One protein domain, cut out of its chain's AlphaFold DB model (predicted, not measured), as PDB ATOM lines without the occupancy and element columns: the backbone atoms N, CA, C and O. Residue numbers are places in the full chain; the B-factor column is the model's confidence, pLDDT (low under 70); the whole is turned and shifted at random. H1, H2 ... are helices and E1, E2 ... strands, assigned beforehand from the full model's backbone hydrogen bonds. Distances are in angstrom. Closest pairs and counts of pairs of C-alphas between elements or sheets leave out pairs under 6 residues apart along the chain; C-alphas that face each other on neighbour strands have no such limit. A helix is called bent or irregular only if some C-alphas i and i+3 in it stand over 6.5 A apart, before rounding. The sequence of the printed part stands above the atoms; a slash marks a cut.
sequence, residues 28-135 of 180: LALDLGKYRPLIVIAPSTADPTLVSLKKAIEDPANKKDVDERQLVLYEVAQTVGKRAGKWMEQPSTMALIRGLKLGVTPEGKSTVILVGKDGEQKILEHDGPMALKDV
ATOM      1  N   LEU A  28     197.145 119.108 138.711       86.12
ATOM      2  CA  LEU A  28     196.582 120.180 137.888       86.12
ATOM      3  C   LEU A  28     197.648 120.972 137.124       86.12
ATOM      4  O   LEU A  28     197.383 121.416 136.013       86.12
ATOM      5  N   ALA A  29     198.866 121.104 137.657       86.25
ATOM      6  CA  ALA A  29     199.969 121.810 137.002       86.25
ATOM      7  C   ALA A  29     200.344 121.208 135.636       86.25
ATOM      8  O   ALA A  29     200.938 121.887 134.803       86.25
ATOM      9  N   LEU A  30     199.974 119.946 135.382       86.44
ATOM     10  CA  LEU A  30     200.151 119.296 134.083       86.44
ATOM     11  C   LEU A  30     199.237 119.882 132.996       86.44
ATOM     12  O   LEU A  30     199.606 119.859 131.819       86.44
ATOM     13  N   ASP A  31     198.067 120.382 133.398       87.81
ATOM     14  CA  ASP A  31     196.992 120.844 132.520       87.81
ATOM     15  C   ASP A  31     196.798 122.361 132.522       87.81
ATOM     16  O   ASP A  31     196.297 122.893 131.531       87.81
ATOM     17  N   LEU A  32     197.238 123.069 133.568       85.62
ATOM     18  CA  LEU A  32     197.155 124.531 133.634       85.62
ATOM     19  C   LEU A  32     197.765 125.194 132.385       85.62
ATOM     20  O   LEU A  32     198.834 124.813 131.901       85.62
ATOM     21  N   GLY A  33     197.047 126.172 131.831       84.00
ATOM     22  CA  GLY A  33     197.395 126.873 130.593       84.00
ATOM     23  C   GLY A  33     197.178 126.090 129.289       84.00
ATOM     24  O   GLY A  33     197.207 126.697 128.219       84.00
ATOM     25  N   LYS A  34     196.943 124.770 129.334       87.69
ATOM     26  CA  LYS A  34     196.799 123.913 128.137       87.69
ATOM     27  C   LYS A  34     195.389 123.366 127.982       87.69
ATOM     28  O   LYS A  34     194.790 123.482 126.916       87.69
ATOM     29  N   TYR A  35     194.880 122.787 129.058       91.25
ATOM     30  CA  TYR A  35     193.588 122.129 129.136       91.25
ATOM     31  C   TYR A  35     192.761 122.757 130.255       91.25
ATOM     32  O   TYR A  35     193.271 123.509 131.082       91.25
ATOM     33  N   ARG A  36     191.467 122.455 130.258       92.94
ATOM     34  CA  ARG A  36     190.523 122.791 131.321       92.94
ATOM     35  C   ARG A  36     190.223 121.529 132.123       92.94
ATOM     36  O   ARG A  36     189.485 120.666 131.635       92.94
ATOM     37  N   PRO A  37     190.815 121.368 133.316       94.12
ATOM     38  CA  PRO A  37     190.480 120.265 134.200       94.12
ATOM     39  C   PRO A  37     189.016 120.348 134.637       94.12
ATOM     40  O   PRO A  37     188.583 121.338 135.219       94.12
ATOM     41  N   LEU A  38     188.258 119.287 134.383       95.38
ATOM     42  CA  LEU A  38     186.955 119.050 134.989       95.38
ATOM     43  C   LEU A  38     187.150 118.029 136.103       95.38
ATOM     44  O   LEU A  38     187.334 116.845 135.826       95.38
ATOM     45  N   ILE A  39     187.137 118.474 137.352       94.38
ATOM     46  CA  ILE A  39     187.276 117.598 138.510       94.38
ATOM     47  C   ILE A  39     185.894 117.192 139.003       94.38
ATOM     48  O   ILE A  39     185.051 118.038 139.287       94.38
ATOM     49  N   VAL A  40     185.681 115.891 139.157       94.50
ATOM     50  CA  VAL A  40     184.488 115.317 139.774       94.50
ATOM     51  C   VAL A  40     184.919 114.563 141.022       94.50
ATOM     52  O   VAL A  40     185.579 113.527 140.931       94.50
ATOM     53  N   ILE A  41     184.548 115.089 142.186       92.38
ATOM     54  CA  ILE A  41     184.736 114.421 143.474       92.38
ATOM     55  C   ILE A  41     183.419 113.769 143.843       92.38
ATOM     56  O   ILE A  41     182.407 114.447 143.996       92.38
ATOM     57  N   ALA A  42     183.429 112.454 143.968       92.31
ATOM     58  CA  ALA A  42     182.252 111.651 144.220       92.31
ATOM     59  C   ALA A  42     182.435 110.779 145.471       92.31
ATOM     60  O   ALA A  42     183.550 110.336 145.769       92.31
ATOM     61  N   PRO A  43     181.344 110.456 146.190       90.12
ATOM     62  CA  PRO A  43     181.407 109.545 147.332       90.12
ATOM     63  C   PRO A  43     181.801 108.116 146.921       90.12
ATOM     64  O   PRO A  43     182.358 107.371 147.726       90.12
ATOM     65  N   SER A  44     181.535 107.721 145.671       91.12
ATOM     66  CA  SER A  44     181.917 106.417 145.124       91.12
ATOM     67  C   SER A  44     182.109 106.467 143.607       91.12
ATOM     68  O   SER A  44     181.658 107.392 142.936       91.12
ATOM     69  N   THR A  45     182.729 105.429 143.043       90.50
ATOM     70  CA  THR A  45     182.867 105.259 141.586       90.50
ATOM     71  C   THR A  45     181.541 104.967 140.874       90.50
ATOM     72  O   THR A  45     181.472 105.080 139.653       90.50
ATOM     73  N   ALA A  46     180.500 104.594 141.625       91.31
ATOM     74  CA  ALA A  46     179.150 104.345 141.126       91.31
ATOM     75  C   ALA A  46     178.235 105.576 141.245       91.31
ATOM     76  O   ALA A  46     177.045 105.480 140.943       91.31
ATOM     77  N   ASP A  47     178.766 106.720 141.689       92.56
ATOM     78  CA  ASP A  47     178.009 107.966 141.764       92.56
ATOM     79  C   ASP A  47     177.433 108.329 140.385       92.56
ATOM     80  O   ASP A  47     178.161 108.308 139.384       92.56
ATOM     81  N   PRO A  48     176.133 108.649 140.297       92.44
ATOM     82  CA  PRO A  48     175.479 108.794 139.009       92.44
ATOM     83  C   PRO A  48     175.986 110.012 138.225       92.44
ATOM     84  O   PRO A  48     176.005 109.944 136.999       92.44
ATOM     85  N   THR A  49     176.458 111.073 138.893       93.00
ATOM     86  CA  THR A  49     177.075 112.245 138.248       93.00
ATOM     87  C   THR A  49     178.418 111.885 137.626       93.00
ATOM     88  O   THR A  49     178.707 112.253 136.489       93.00
ATOM     89  N   LEU A  50     179.243 111.127 138.352       93.88
ATOM     90  CA  LEU A  50     180.528 110.672 137.830       93.88
ATOM     91  C   LEU A  50     180.333 109.745 136.626       93.88
ATOM     92  O   LEU A  50     180.975 109.917 135.592       93.88
ATOM     93  N   VAL A  51     179.416 108.782 136.743       93.88
ATOM     94  CA  VAL A  51     179.127 107.821 135.673       93.88
ATOM     95  C   VAL A  51     178.533 108.514 134.446       93.88
ATOM     96  O   VAL A  51     178.920 108.171 133.326       93.88
ATOM     97  N   SER A  52     177.616 109.475 134.622       93.38
ATOM     98  CA  SER A  52     177.001 110.201 133.504       93.38
ATOM     99  C   SER A  52     178.031 111.033 132.745       93.38
ATOM    100  O   SER A  52     178.131 110.903 131.525       93.38
ATOM    101  N   LEU A  53     178.835 111.831 133.455       94.12
ATOM    102  CA  LEU A  53     179.853 112.687 132.848       94.12
ATOM    103  C   LEU A  53     180.944 111.865 132.167       94.12
ATOM    104  O   LEU A  53     181.294 112.149 131.024       94.12
ATOM    105  N   LYS A  54     181.435 110.807 132.820       94.12
ATOM    106  CA  LYS A  54     182.438 109.911 132.238       94.12
ATOM    107  C   LYS A  54     181.944 109.289 130.933       94.12
ATOM    108  O   LYS A  54     182.624 109.394 129.918       94.12
ATOM    109  N   LYS A  55     180.742 108.700 130.936       93.69
ATOM    110  CA  LYS A  55     180.151 108.105 129.726       93.69
ATOM    111  C   LYS A  55     179.961 109.137 128.623       93.69
ATOM    112  O   LYS A  55     180.277 108.852 127.476       93.69
ATOM    113  N   ALA A  56     179.469 110.325 128.968       93.06
ATOM    114  CA  ALA A  56     179.253 111.383 127.993       93.06
ATOM    115  C   ALA A  56     180.572 111.875 127.372       93.06
ATOM    116  O   ALA A  56     180.596 112.165 126.183       93.06
ATOM    117  N   ILE A  57     181.660 111.947 128.144       93.12
ATOM    118  CA  ILE A  57     182.986 112.364 127.655       93.12
ATOM    119  C   ILE A  57     183.643 111.272 126.798       93.12
ATOM    120  O   ILE A  57     184.318 111.578 125.817       93.12
ATOM    121  N   GLU A  58     183.457 109.998 127.150       91.50
ATOM    122  CA  GLU A  58     183.993 108.863 126.387       91.50
ATOM    123  C   GLU A  58     183.217 108.603 125.080       91.50
ATOM    124  O   GLU A  58     183.760 107.976 124.161       91.50
ATOM    125  N   ASP A  59     181.984 109.111 124.973       93.56
ATOM    126  CA  ASP A  59     181.136 108.985 123.790       93.56
ATOM    127  C   ASP A  59     181.797 109.642 122.558       93.56
ATOM    128  O   ASP A  59     182.091 110.846 122.572       93.56
ATOM    129  N   PRO A  60     182.022 108.893 121.459       90.88
ATOM    130  CA  PRO A  60     182.599 109.442 120.235       90.88
ATOM    131  C   PRO A  60     181.806 110.619 119.650       90.88
ATOM    132  O   PRO A  60     182.413 111.457 118.985       90.88
ATOM    133  N   ALA A  61     180.497 110.717 119.905       92.88
ATOM    134  CA  ALA A  61     179.678 111.837 119.451       92.88
ATOM    135  C   ALA A  61     180.083 113.170 120.104       92.88
ATOM    136  O   ALA A  61     179.980 114.213 119.462       92.88
ATOM    137  N   ASN A  62     180.592 113.136 121.340       92.12
ATOM    138  CA  ASN A  62     180.962 114.333 122.099       92.12
ATOM    139  C   ASN A  62     182.467 114.631 122.060       92.12
ATOM    140  O   ASN A  62     182.877 115.717 122.464       92.12
ATOM    141  N   LYS A  63     183.309 113.706 121.570       90.62
ATOM    142  CA  LYS A  63     184.776 113.875 121.566       90.62
ATOM    143  C   LYS A  63     185.233 115.169 120.911       90.62
ATOM    144  O   LYS A  63     186.070 115.864 121.468       90.62
ATOM    145  N   LYS A  64     184.640 115.518 119.768       90.94
ATOM    146  CA  LYS A  64     184.968 116.763 119.068       90.94
ATOM    147  C   LYS A  64     184.721 117.986 119.958       90.94
ATOM    148  O   LYS A  64     185.594 118.837 120.077       90.94
ATOM    149  N   ASP A  65     183.568 118.042 120.618       90.62
ATOM    150  CA  ASP A  65     183.202 119.146 121.507       90.62
ATOM    151  C   ASP A  65     184.076 119.219 122.765       90.62
ATOM    152  O   ASP A  65     184.392 120.318 123.233       90.62
ATOM    153  N   VAL A  66     184.471 118.061 123.306       91.75
ATOM    154  CA  VAL A  66     185.401 117.939 124.441       91.75
ATOM    155  C   VAL A  66     186.795 118.433 124.048       91.75
ATOM    156  O   VAL A  66     187.396 119.208 124.796       91.75
ATOM    157  N   ASP A  67     187.286 118.037 122.873       90.75
ATOM    158  CA  ASP A  67     188.612 118.390 122.362       90.75
ATOM    159  C   ASP A  67     188.707 119.876 121.989       90.75
ATOM    160  O   ASP A  67     189.665 120.546 122.377       90.75
ATOM    161  N   GLU A  68     187.694 120.432 121.314       89.69
ATOM    162  CA  GLU A  68     187.615 121.869 120.998       89.69
ATOM    163  C   GLU A  68     187.627 122.727 122.269       89.69
ATOM    164  O   GLU A  68     188.251 123.791 122.328       89.69
ATOM    165  N   ARG A  69     186.985 122.234 123.332       91.19
ATOM    166  CA  ARG A  69     186.980 122.875 124.650       91.19
ATOM    167  C   ARG A  69     188.175 122.485 125.509       91.19
ATOM    168  O   ARG A  69     188.329 123.074 126.579       91.19
ATOM    169  N   GLN A  70     189.046 121.600 125.029       91.81
ATOM    170  CA  GLN A  70     190.255 121.125 125.699       91.81
ATOM    171  C   GLN A  70     189.974 120.630 127.124       91.81
ATOM    172  O   GLN A  70     190.704 120.962 128.055       91.81
ATOM    173  N   LEU A  71     188.888 119.885 127.311       93.19
ATOM    174  CA  LEU A  71     188.466 119.388 128.619       93.19
ATOM    175  C   LEU A  71     189.214 118.107 129.003       93.19
ATOM    176  O   LEU A  71     189.356 117.192 128.197       93.19
ATOM    177  N   VAL A  72     189.647 118.019 130.261       94.62
ATOM    178  CA  VAL A  72     190.294 116.822 130.820       94.62
ATOM    179  C   VAL A  72     189.577 116.411 132.096       94.62
ATOM    180  O   VAL A  72     189.546 117.164 133.066       94.62
ATOM    181  N   LEU A  73     189.015 115.202 132.114       95.44
ATOM    182  CA  LEU A  73     188.310 114.679 133.281       95.44
ATOM    183  C   LEU A  73     189.295 114.205 134.356       95.44
ATOM    184  O   LEU A  73     190.140 113.344 134.100       95.44
ATOM    185  N   TYR A  74     189.120 114.714 135.568       95.50
ATOM    186  CA  TYR A  74     189.699 114.184 136.791       95.50
ATOM    187  C   TYR A  74     188.590 113.547 137.624       95.50
ATOM    188  O   TYR A  74     187.648 114.212 138.043       95.50
ATOM    189  N   GLU A  75     188.705 112.253 137.874       94.88
ATOM    190  CA  GLU A  75     187.753 111.486 138.674       94.88
ATOM    191  C   GLU A  75     188.376 111.272 140.047       94.88
ATOM    192  O   GLU A  75     189.499 110.779 140.128       94.88
ATOM    193  N   VAL A  76     187.677 111.606 141.125       93.50
ATOM    194  CA  VAL A  76     188.116 111.302 142.487       93.50
ATOM    195  C   VAL A  76     186.967 110.625 143.210       93.50
ATOM    196  O   VAL A  76     185.917 111.226 143.418       93.50
ATOM    197  N   ALA A  77     187.168 109.373 143.602       91.69
ATOM    198  CA  ALA A  77     186.221 108.637 144.424       91.69
ATOM    199  C   ALA A  77     186.937 108.137 145.675       91.69
ATOM    200  O   ALA A  77     187.919 107.396 145.576       91.69
ATOM    201  N   GLN A  78     186.445 108.543 146.848       86.06
ATOM    202  CA  GLN A  78     187.078 108.269 148.143       86.06
ATOM    203  C   GLN A  78     188.532 108.779 148.177       86.06
ATOM    204  O   GLN A  78     188.761 109.975 148.320       86.06
ATOM    205  N   THR A  79     189.517 107.896 148.008       83.69
ATOM    206  CA  THR A  79     190.953 108.228 147.990       83.69
ATOM    207  C   THR A  79     191.629 107.872 146.670       83.69
ATOM    208  O   THR A  79     192.857 107.891 146.583       83.69
ATOM    209  N   VAL A  80     190.852 107.492 145.655       90.31
ATOM    210  CA  VAL A  80     191.376 107.008 144.381       90.31
ATOM    211  C   VAL A  80     191.069 108.009 143.280       90.31
ATOM    212  O   VAL A  80     189.910 108.350 143.037       90.31
ATOM    213  N   GLY A  81     192.127 108.472 142.619       93.38
ATOM    214  CA  GLY A  81     192.057 109.453 141.549       93.38
ATOM    215  C   GLY A  81     192.332 108.856 140.171       93.38
ATOM    216  O   GLY A  81     193.171 107.965 140.016       93.38
ATOM    217  N   LYS A  82     191.674 109.387 139.141       95.38
ATOM    218  CA  LYS A  82     192.035 109.203 137.732       95.38
ATOM    219  C   LYS A  82     192.124 110.541 137.021       95.38
ATOM    220  O   LYS A  82     191.389 111.462 137.350       95.38
ATOM    221  N   ARG A  83     192.969 110.610 136.000       94.31
ATOM    222  CA  ARG A  83     193.045 111.709 135.036       94.31
ATOM    223  C   ARG A  83     192.931 111.126 133.636       94.31
ATOM    224  O   ARG A  83     193.723 110.252 133.286       94.31
ATOM    225  N   ALA A  84     191.957 111.582 132.855       92.12
ATOM    226  CA  ALA A  84     191.674 111.070 131.512       92.12
ATOM    227  C   ALA A  84     191.624 109.525 131.464       92.12
ATOM    228  O   ALA A  84     192.238 108.887 130.613       92.12
ATOM    229  N   GLY A  85     190.970 108.908 132.455       91.62
ATOM    230  CA  GLY A  85     190.867 107.450 132.587       91.62
ATOM    231  C   GLY A  85     192.109 106.728 133.135       91.62
ATOM    232  O   GLY A  85     191.997 105.564 133.525       91.62
ATOM    233  N   LYS A  86     193.270 107.390 133.244       93.62
ATOM    234  CA  LYS A  86     194.497 106.821 133.823       93.62
ATOM    235  C   LYS A  86     194.529 107.004 135.339       93.62
ATOM    236  O   LYS A  86     194.290 108.104 135.828       93.62
ATOM    237  N   TRP A  87     194.867 105.946 136.076       93.62
ATOM    238  CA  TRP A  87     195.034 106.006 137.530       93.62
ATOM    239  C   TRP A  87     196.128 106.994 137.934       93.62
ATOM    240  O   TRP A  87     197.196 107.046 137.319       93.62
ATOM    241  N   MET A  88     195.833 107.772 138.970       92.50
ATOM    242  CA  MET A  88     196.793 108.625 139.649       92.50
ATOM    243  C   MET A  88     197.277 107.933 140.918       92.50
ATOM    244  O   MET A  88     196.521 107.220 141.579       92.50
ATOM    245  N   GLU A  89     198.527 108.197 141.280       91.81
ATOM    246  CA  GLU A  89     199.076 107.756 142.556       91.81
ATOM    247  C   GLU A  89     198.320 108.418 143.719       91.81
ATOM    248  O   GLU A  89     197.798 109.538 143.613       91.81
ATOM    249  N   GLN A  90     198.263 107.731 144.858       90.94
ATOM    250  CA  GLN A  90     197.557 108.231 146.037       90.94
ATOM    251  C   GLN A  90     198.098 109.593 146.528       90.94
ATOM    252  O   GLN A  90     197.277 110.478 146.785       90.94
ATOM    253  N   PRO A  91     199.427 109.843 146.587       90.88
ATOM    254  CA  PRO A  91     199.961 111.163 146.930       90.88
ATOM    255  C   PRO A  91     199.480 112.272 145.987       90.88
ATOM    256  O   PRO A  91     199.064 113.333 146.454       90.88
ATOM    257  N   SER A  92     199.438 112.011 144.677       91.12
ATOM    258  CA  SER A  92     198.953 112.970 143.676       91.12
ATOM    259  C   SER A  92     197.456 113.243 143.821       91.12
ATOM    260  O   SER A  92     197.023 114.387 143.704       91.12
ATOM    261  N   THR A  93     196.663 112.216 144.135       91.56
ATOM    262  CA  THR A  93     195.226 112.371 144.411       91.56
ATOM    263  C   THR A  93     194.997 113.249 145.646       91.56
ATOM    264  O   THR A  93     194.168 114.156 145.624       91.56
ATOM    265  N   MET A  94     195.782 113.057 146.709       90.19
ATOM    266  CA  MET A  94     195.700 113.902 147.904       90.19
ATOM    267  C   MET A  94     196.232 115.321 147.666       90.19
ATOM    268  O   MET A  94     195.727 116.274 148.261       90.19
ATOM    269  N   ALA A  95     197.241 115.495 146.810       90.38
ATOM    270  CA  ALA A  95     197.704 116.813 146.376       90.38
ATOM    271  C   ALA A  95     196.622 117.555 145.574       90.38
ATOM    272  O   ALA A  95     196.424 118.746 145.797       90.38
ATOM    273  N   LEU A  96     195.859 116.852 144.726       90.00
ATOM    274  CA  LEU A  96     194.712 117.417 144.012       90.00
ATOM    275  C   LEU A  96     193.652 117.951 144.983       90.00
ATOM    276  O   LEU A  96     193.313 119.128 144.923       90.00
ATOM    277  N   ILE A  97     193.167 117.108 145.902       88.06
ATOM    278  CA  ILE A  97     192.115 117.489 146.862       88.06
ATOM    279  C   ILE A  97     192.562 118.692 147.708       88.06
ATOM    280  O   ILE A  97     191.811 119.653 147.865       88.06
ATOM    281  N   ARG A  98     193.810 118.683 148.204       86.44
ATOM    282  CA  ARG A  98     194.382 119.807 148.967       86.44
ATOM    283  C   ARG A  98     194.545 121.070 148.118       86.44
ATOM    284  O   ARG A  98     194.250 122.164 148.591       86.44
ATOM    285  N   GLY A  99     194.996 120.928 146.872       84.75
ATOM    286  CA  GLY A  99     195.224 122.037 145.945       84.75
ATOM    287  C   GLY A  99     193.941 122.764 145.549       84.75
ATOM    288  O   GLY A  99     193.955 123.985 145.382       84.75
ATOM    289  N   LEU A 100     192.822 122.040 145.484       85.44
ATOM    290  CA  LEU A 100     191.498 122.618 145.250       85.44
ATOM    291  C   LEU A 100     190.983 123.426 146.455       85.44
ATOM    292  O   LEU A 100     190.000 124.145 146.323       85.44
ATOM    293  N   LYS A 101     191.641 123.332 147.625       83.94
ATOM    294  CA  LYS A 101     191.244 124.004 148.878       83.94
ATOM    295  C   LYS A 101     189.748 123.862 149.169       83.94
ATOM    296  O   LYS A 101     189.120 124.762 149.727       83.94
ATOM    297  N   LEU A 102     189.188 122.723 148.775       76.00
ATOM    298  CA  LEU A 102     187.806 122.395 149.047       76.00
ATOM    299  C   LEU A 102     187.712 122.305 150.558       76.00
ATOM    300  O   LEU A 102     188.459 121.553 151.183       76.00
ATOM    301  N   GLY A 103     186.880 123.158 151.145       71.50
ATOM    302  CA  GLY A 103     186.575 123.076 152.561       71.50
ATOM    303  C   GLY A 103     185.801 121.789 152.846       71.50
ATOM    304  O   GLY A 103     186.113 120.704 152.362       71.50
ATOM    305  N   VAL A 104     184.732 121.901 153.620       64.44
ATOM    306  CA  VAL A 104     183.846 120.757 153.827       64.44
ATOM    307  C   VAL A 104     183.017 120.554 152.560       64.44
ATOM    308  O   VAL A 104     182.113 121.339 152.277       64.44
ATOM    309  N   THR A 105     183.331 119.521 151.774       70.06
ATOM    310  CA  THR A 105     182.436 119.075 150.700       70.06
ATOM    311  C   THR A 105     181.143 118.543 151.322       70.06
ATOM    312  O   THR A 105     181.222 117.826 152.325       70.06
ATOM    313  N   PRO A 106     179.965 118.858 150.758       71.06
ATOM    314  CA  PRO A 106     178.696 118.375 151.284       71.06
ATOM    315  C   PRO A 106     178.678 116.844 151.341       71.06
ATOM    316  O   PRO A 106     178.933 116.162 150.347       71.06
ATOM    317  N   GLU A 107     178.401 116.309 152.529       70.56
ATOM    318  CA  GLU A 107     178.455 114.874 152.788       70.56
ATOM    319  C   GLU A 107     177.474 114.121 151.876       70.56
ATOM    320  O   GLU A 107     176.313 114.504 151.722       70.56
ATOM    321  N   GLY A 108     177.963 113.065 151.219       74.19
ATOM    322  CA  GLY A 108     177.155 112.229 150.329       74.19
ATOM    323  C   GLY A 108     176.780 112.854 148.980       74.19
ATOM    324  O   GLY A 108     176.058 112.211 148.221       74.19
ATOM    325  N   LYS A 109     177.267 114.058 148.646       84.50
ATOM    326  CA  LYS A 109     177.036 114.689 147.337       84.50
ATOM    327  C   LYS A 109     178.307 114.695 146.490       84.50
ATOM    328  O   LYS A 109     179.400 114.940 146.998       84.50
ATOM    329  N   SER A 110     178.161 114.459 145.187       90.12
ATOM    330  CA  SER A 110     179.236 114.749 144.242       90.12
ATOM    331  C   SER A 110     179.441 116.259 144.111       90.12
ATOM    332  O   SER A 110     178.508 117.044 144.247       90.12
ATOM    333  N   THR A 111     180.689 116.663 143.900       91.81
ATOM    334  CA  THR A 111     181.089 118.048 143.647       91.81
ATOM    335  C   THR A 111     181.792 118.093 142.298       91.81
ATOM    336  O   THR A 111     182.786 117.391 142.095       91.81
ATOM    337  N   VAL A 112     181.284 118.915 141.381       93.56
ATOM    338  CA  VAL A 112     181.888 119.136 140.062       93.56
ATOM    339  C   VAL A 112     182.559 120.503 140.047       93.56
ATOM    340  O   VAL A 112     181.932 121.520 140.332       93.56
ATOM    341  N   ILE A 113     183.849 120.531 139.726       93.31
ATOM    342  CA  ILE A 113     184.666 121.743 139.684       93.31
ATOM    343  C   ILE A 113     185.265 121.859 138.291       93.31
ATOM    344  O   ILE A 113     185.967 120.964 137.824       93.31
ATOM    345  N   LEU A 114     185.008 122.983 137.640       94.12
ATOM    346  CA  LEU A 114     185.670 123.366 136.407       94.12
ATOM    347  C   LEU A 114     186.853 124.269 136.745       94.12
ATOM    348  O   LEU A 114     186.678 125.283 137.413       94.12
ATOM    349  N   VAL A 115     188.042 123.916 136.274       91.88
ATOM    350  CA  VAL A 115     189.233 124.753 136.403       91.88
ATOM    351  C   VAL A 115     189.552 125.361 135.045       91.88
ATOM    352  O   VAL A 115     189.671 124.652 134.041       91.88
ATOM    353  N   GLY A 116     189.651 126.686 135.028       89.75
ATOM    354  CA  GLY A 116     190.082 127.470 133.886       89.75
ATOM    355  C   GLY A 116     191.521 127.155 133.479       89.75
ATOM    356  O   GLY A 116     192.295 126.528 134.206       89.75
ATOM    357  N   LYS A 117     191.908 127.617 132.293       87.44
ATOM    358  CA  LYS A 117     193.311 127.604 131.860       87.44
ATOM    359  C   LYS A 117     194.159 128.566 132.684       87.44
ATOM    360  O   LYS A 117     195.357 128.329 132.823       87.44
ATOM    361  N   ASP A 118     193.553 129.627 133.203       84.06
ATOM    362  CA  ASP A 118     194.173 130.564 134.141       84.06
ATOM    363  C   ASP A 118     194.321 129.995 135.567       84.06
ATOM    364  O   ASP A 118     195.063 130.547 136.380       84.06
ATOM    365  N   GLY A 119     193.679 128.857 135.849       83.88
ATOM    366  CA  GLY A 119     193.670 128.201 137.153       83.88
ATOM    367  C   GLY A 119     192.544 128.652 138.082       83.88
ATOM    368  O   GLY A 119     192.487 128.173 139.219       83.88
ATOM    369  N   GLU A 120     191.640 129.522 137.626       87.38
ATOM    370  CA  GLU A 120     190.437 129.888 138.365       87.38
ATOM    371  C   GLU A 120     189.507 128.675 138.486       87.38
ATOM    372  O   GLU A 120     189.302 127.916 137.538       87.38
ATOM    373  N   GLN A 121     188.968 128.449 139.684       89.88
ATOM    374  CA  GLN A 121     188.129 127.289 139.979       89.88
ATOM    375  C   GLN A 121     186.675 127.726 140.092       89.88
ATOM    376  O   GLN A 121     186.335 128.594 140.894       89.88
ATOM    377  N   LYS A 122     185.801 127.072 139.334       91.00
ATOM    378  CA  LYS A 122     184.362 127.295 139.344       91.00
ATOM    379  C   LYS A 122     183.650 126.017 139.753       91.00
ATOM    380  O   LYS A 122     183.629 125.038 139.009       91.00
ATOM    381  N   ILE A 123     183.047 126.033 140.937       91.12
ATOM    382  CA  ILE A 123     182.158 124.956 141.373       91.12
ATOM    383  C   ILE A 123     180.875 125.052 140.545       91.12
ATOM    384  O   ILE A 123     180.264 126.116 140.448       91.12
ATOM    385  N   LEU A 124     180.502 123.948 139.910       90.62
ATOM    386  CA  LEU A 124     179.265 123.828 139.158       90.62
ATOM    387  C   LEU A 124     178.219 123.224 140.088       90.62
ATOM    388  O   LEU A 124     178.334 122.065 140.477       90.62
ATOM    389  N   GLU A 125     177.227 124.019 140.476       88.56
ATOM    390  CA  GLU A 125     176.124 123.538 141.306       88.56
ATOM    391  C   GLU A 125     175.232 122.582 140.508       88.56
ATOM    392  O   GLU A 125     174.914 122.827 139.343       88.56
ATOM    393  N   HIS A 126     174.839 121.478 141.138       86.12
ATOM    394  CA  HIS A 126     173.916 120.509 140.564       86.12
ATOM    395  C   HIS A 126     173.159 119.764 141.663       86.12
ATOM    396  O   HIS A 126     173.710 119.453 142.719       86.12
ATOM    397  N   ASP A 127     171.909 119.416 141.374       81.94
ATOM    398  CA  ASP A 127     171.100 118.523 142.198       81.94
ATOM    399  C   ASP A 127     170.859 117.226 141.418       81.94
ATOM    400  O   ASP A 127     169.925 117.106 140.624       81.94
ATOM    401  N   GLY A 128     171.749 116.251 141.617       83.00
ATOM    402  CA  GLY A 128     171.719 114.965 140.914       83.00
ATOM    403  C   GLY A 128     172.650 114.904 139.695       83.00
ATOM    404  O   GLY A 128     173.622 115.656 139.638       83.00
ATOM    405  N   PRO A 129     172.412 113.980 138.742       87.25
ATOM    406  CA  PRO A 129     173.328 113.743 137.630       87.25
ATOM    407  C   PRO A 129     173.463 114.975 136.730       87.25
ATOM    408  O   PRO A 129     172.478 115.460 136.180       87.25
ATOM    409  N   MET A 130     174.692 115.452 136.547       89.62
ATOM    410  CA  MET A 130     174.995 116.577 135.661       89.62
ATOM    411  C   MET A 130     175.078 116.120 134.202       89.62
ATOM    412  O   MET A 130     175.661 115.069 133.899       89.62
ATOM    413  N   ALA A 131     174.530 116.925 133.290       91.38
ATOM    414  CA  ALA A 131     174.683 116.712 131.860       91.38
ATOM    415  C   ALA A 131     175.967 117.378 131.344       91.38
ATOM    416  O   ALA A 131     176.316 118.493 131.724       91.38
ATOM    417  N   LEU A 132     176.648 116.728 130.396       93.00
ATOM    418  CA  LEU A 132     177.871 117.274 129.790       93.00
ATOM    419  C   LEU A 132     177.635 118.628 129.095       93.00
ATOM    420  O   LEU A 132     178.515 119.484 129.065       93.00
ATOM    421  N   LYS A 133     176.420 118.860 128.590       92.06
ATOM    422  CA  LYS A 133     176.028 120.131 127.972       92.06
ATOM    423  C   LYS A 133     176.052 121.309 128.955       92.06
ATOM    424  O   LYS A 133     176.370 122.428 128.548       92.06
ATOM    425  N   ASP A 134     175.771 121.066 130.233       93.12
ATOM    426  CA  ASP A 134     175.831 122.100 131.270       93.12
ATOM    427  C   ASP A 134     177.287 122.476 131.559       93.12
ATOM    428  O   ASP A 134     177.617 123.655 131.679       93.12
ATOM    429  N   VAL A 135     178.187 121.486 131.541       93.12
ATOM    430  CA  VAL A 135     179.636 121.716 131.622       93.12
ATOM    431  C   VAL A 135     180.119 122.538 130.430       93.12
ATOM    432  O   VAL A 135     180.838 123.516 130.619       93.12
TER     433      VAL A 135
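Overview. This is residues 28 to 135 of the 180 residues of the protein "DUF4174 domain-containing protein" of Pseudomonas batumici (UniProt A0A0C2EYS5). A twisted five-stranded sheet forms the middle of a rounded domain, with H1 packed along one of its faces and H3 crossing the other near the E3 edge. H2 makes a corner with H1 at one end of the domain, and the short H4 sits next to H1. The 108 printed residues hold four named helices and five named strands, in the order E1 H1 H2 E2 E3 H3 E4 E5 H4, and the class is mixed, helices and strands. The sheet is mixed, in the order E3 E2 E1 E4 E5. The whole is compact, with a radius of gyration of the C-alphas of 12.8 A and spans of 34 by 29 by 24 A.

Arrangement. E1, residues 36 to 42, is parallel to E2, residues 71 to 77, with N 40 and O 74 2.8 A apart. E3, residues 80 to 83, forms a hairpin with E2, with N 82 and O 75 2.8 A apart. On the other side of E1, E4, residues 111 to 115, is antiparallel to it, with N 113 and O 39 2.8 A apart. E5, residues 121 to 124, forms a hairpin with E4, with N 122 and O 114 2.8 A apart. H1, residues 48 to 58, is on the sheet at a height of 9.8 A, over E2 and E1, and runs along the strands at 26 degrees to E1 on the local plane; its closest C-alpha pair with E1 is Val 40 and Leu 50, 6.4 A. H3, residues 90 to 99, is on the opposite face at a height of 9.6 A, over E3, and runs across the strands at 73 degrees to E3 on the local plane; their closest C-alphas, Gly 81 and Thr 93, are 5.2 A apart. These are three layers, helices on both faces of a sheet. E1, H1, H2 and E2 form a strand-helix-strand unit, two parallel neighbour strands joined through helices, with a right-handed crossover; E3, H3 and E4 form a split one, with E2 and E1 between its strands, and a left-handed crossover. H2, residues 60 to 68, only grazes the sheet and only just touches H1, only at the corner, with Ile 57 and Lys 63 the closest C-alphas at 6.5 A. H4, residues 132 to 135, also only grazes the sheet and only just touches H1, with 3 pairs of C-alphas within 8 A, the closest Leu 53 and Leu 132 at 5.9 A. Every O i to N i+4 pair is within hydrogen-bond range in H1 and H3, but 3 of 5 in H2, and H4 is too short for one.

Along the chain. E1 spans 18.9 A from C-alpha 36 at (190.523, 122.791, 131.321), and E2 spans 19.2 A. H1 spans 15.2 A, H3 14.0 A and H2 13.4 A; H2 is irregular, with C-alphas 61 and 64 7.2 A apart. H4 ends at C-alpha 135 at (179.636, 121.716, 131.622).

Size, cuts and confidence. The two C-alphas farthest apart, those of Ala 61 and Val 104, are 35.8 A apart. The printed part has no cut, and the link from H3 to E4, 11 residues, is long. The mean pLDDT of the printed part is 89.5, and residue 104 is under 70.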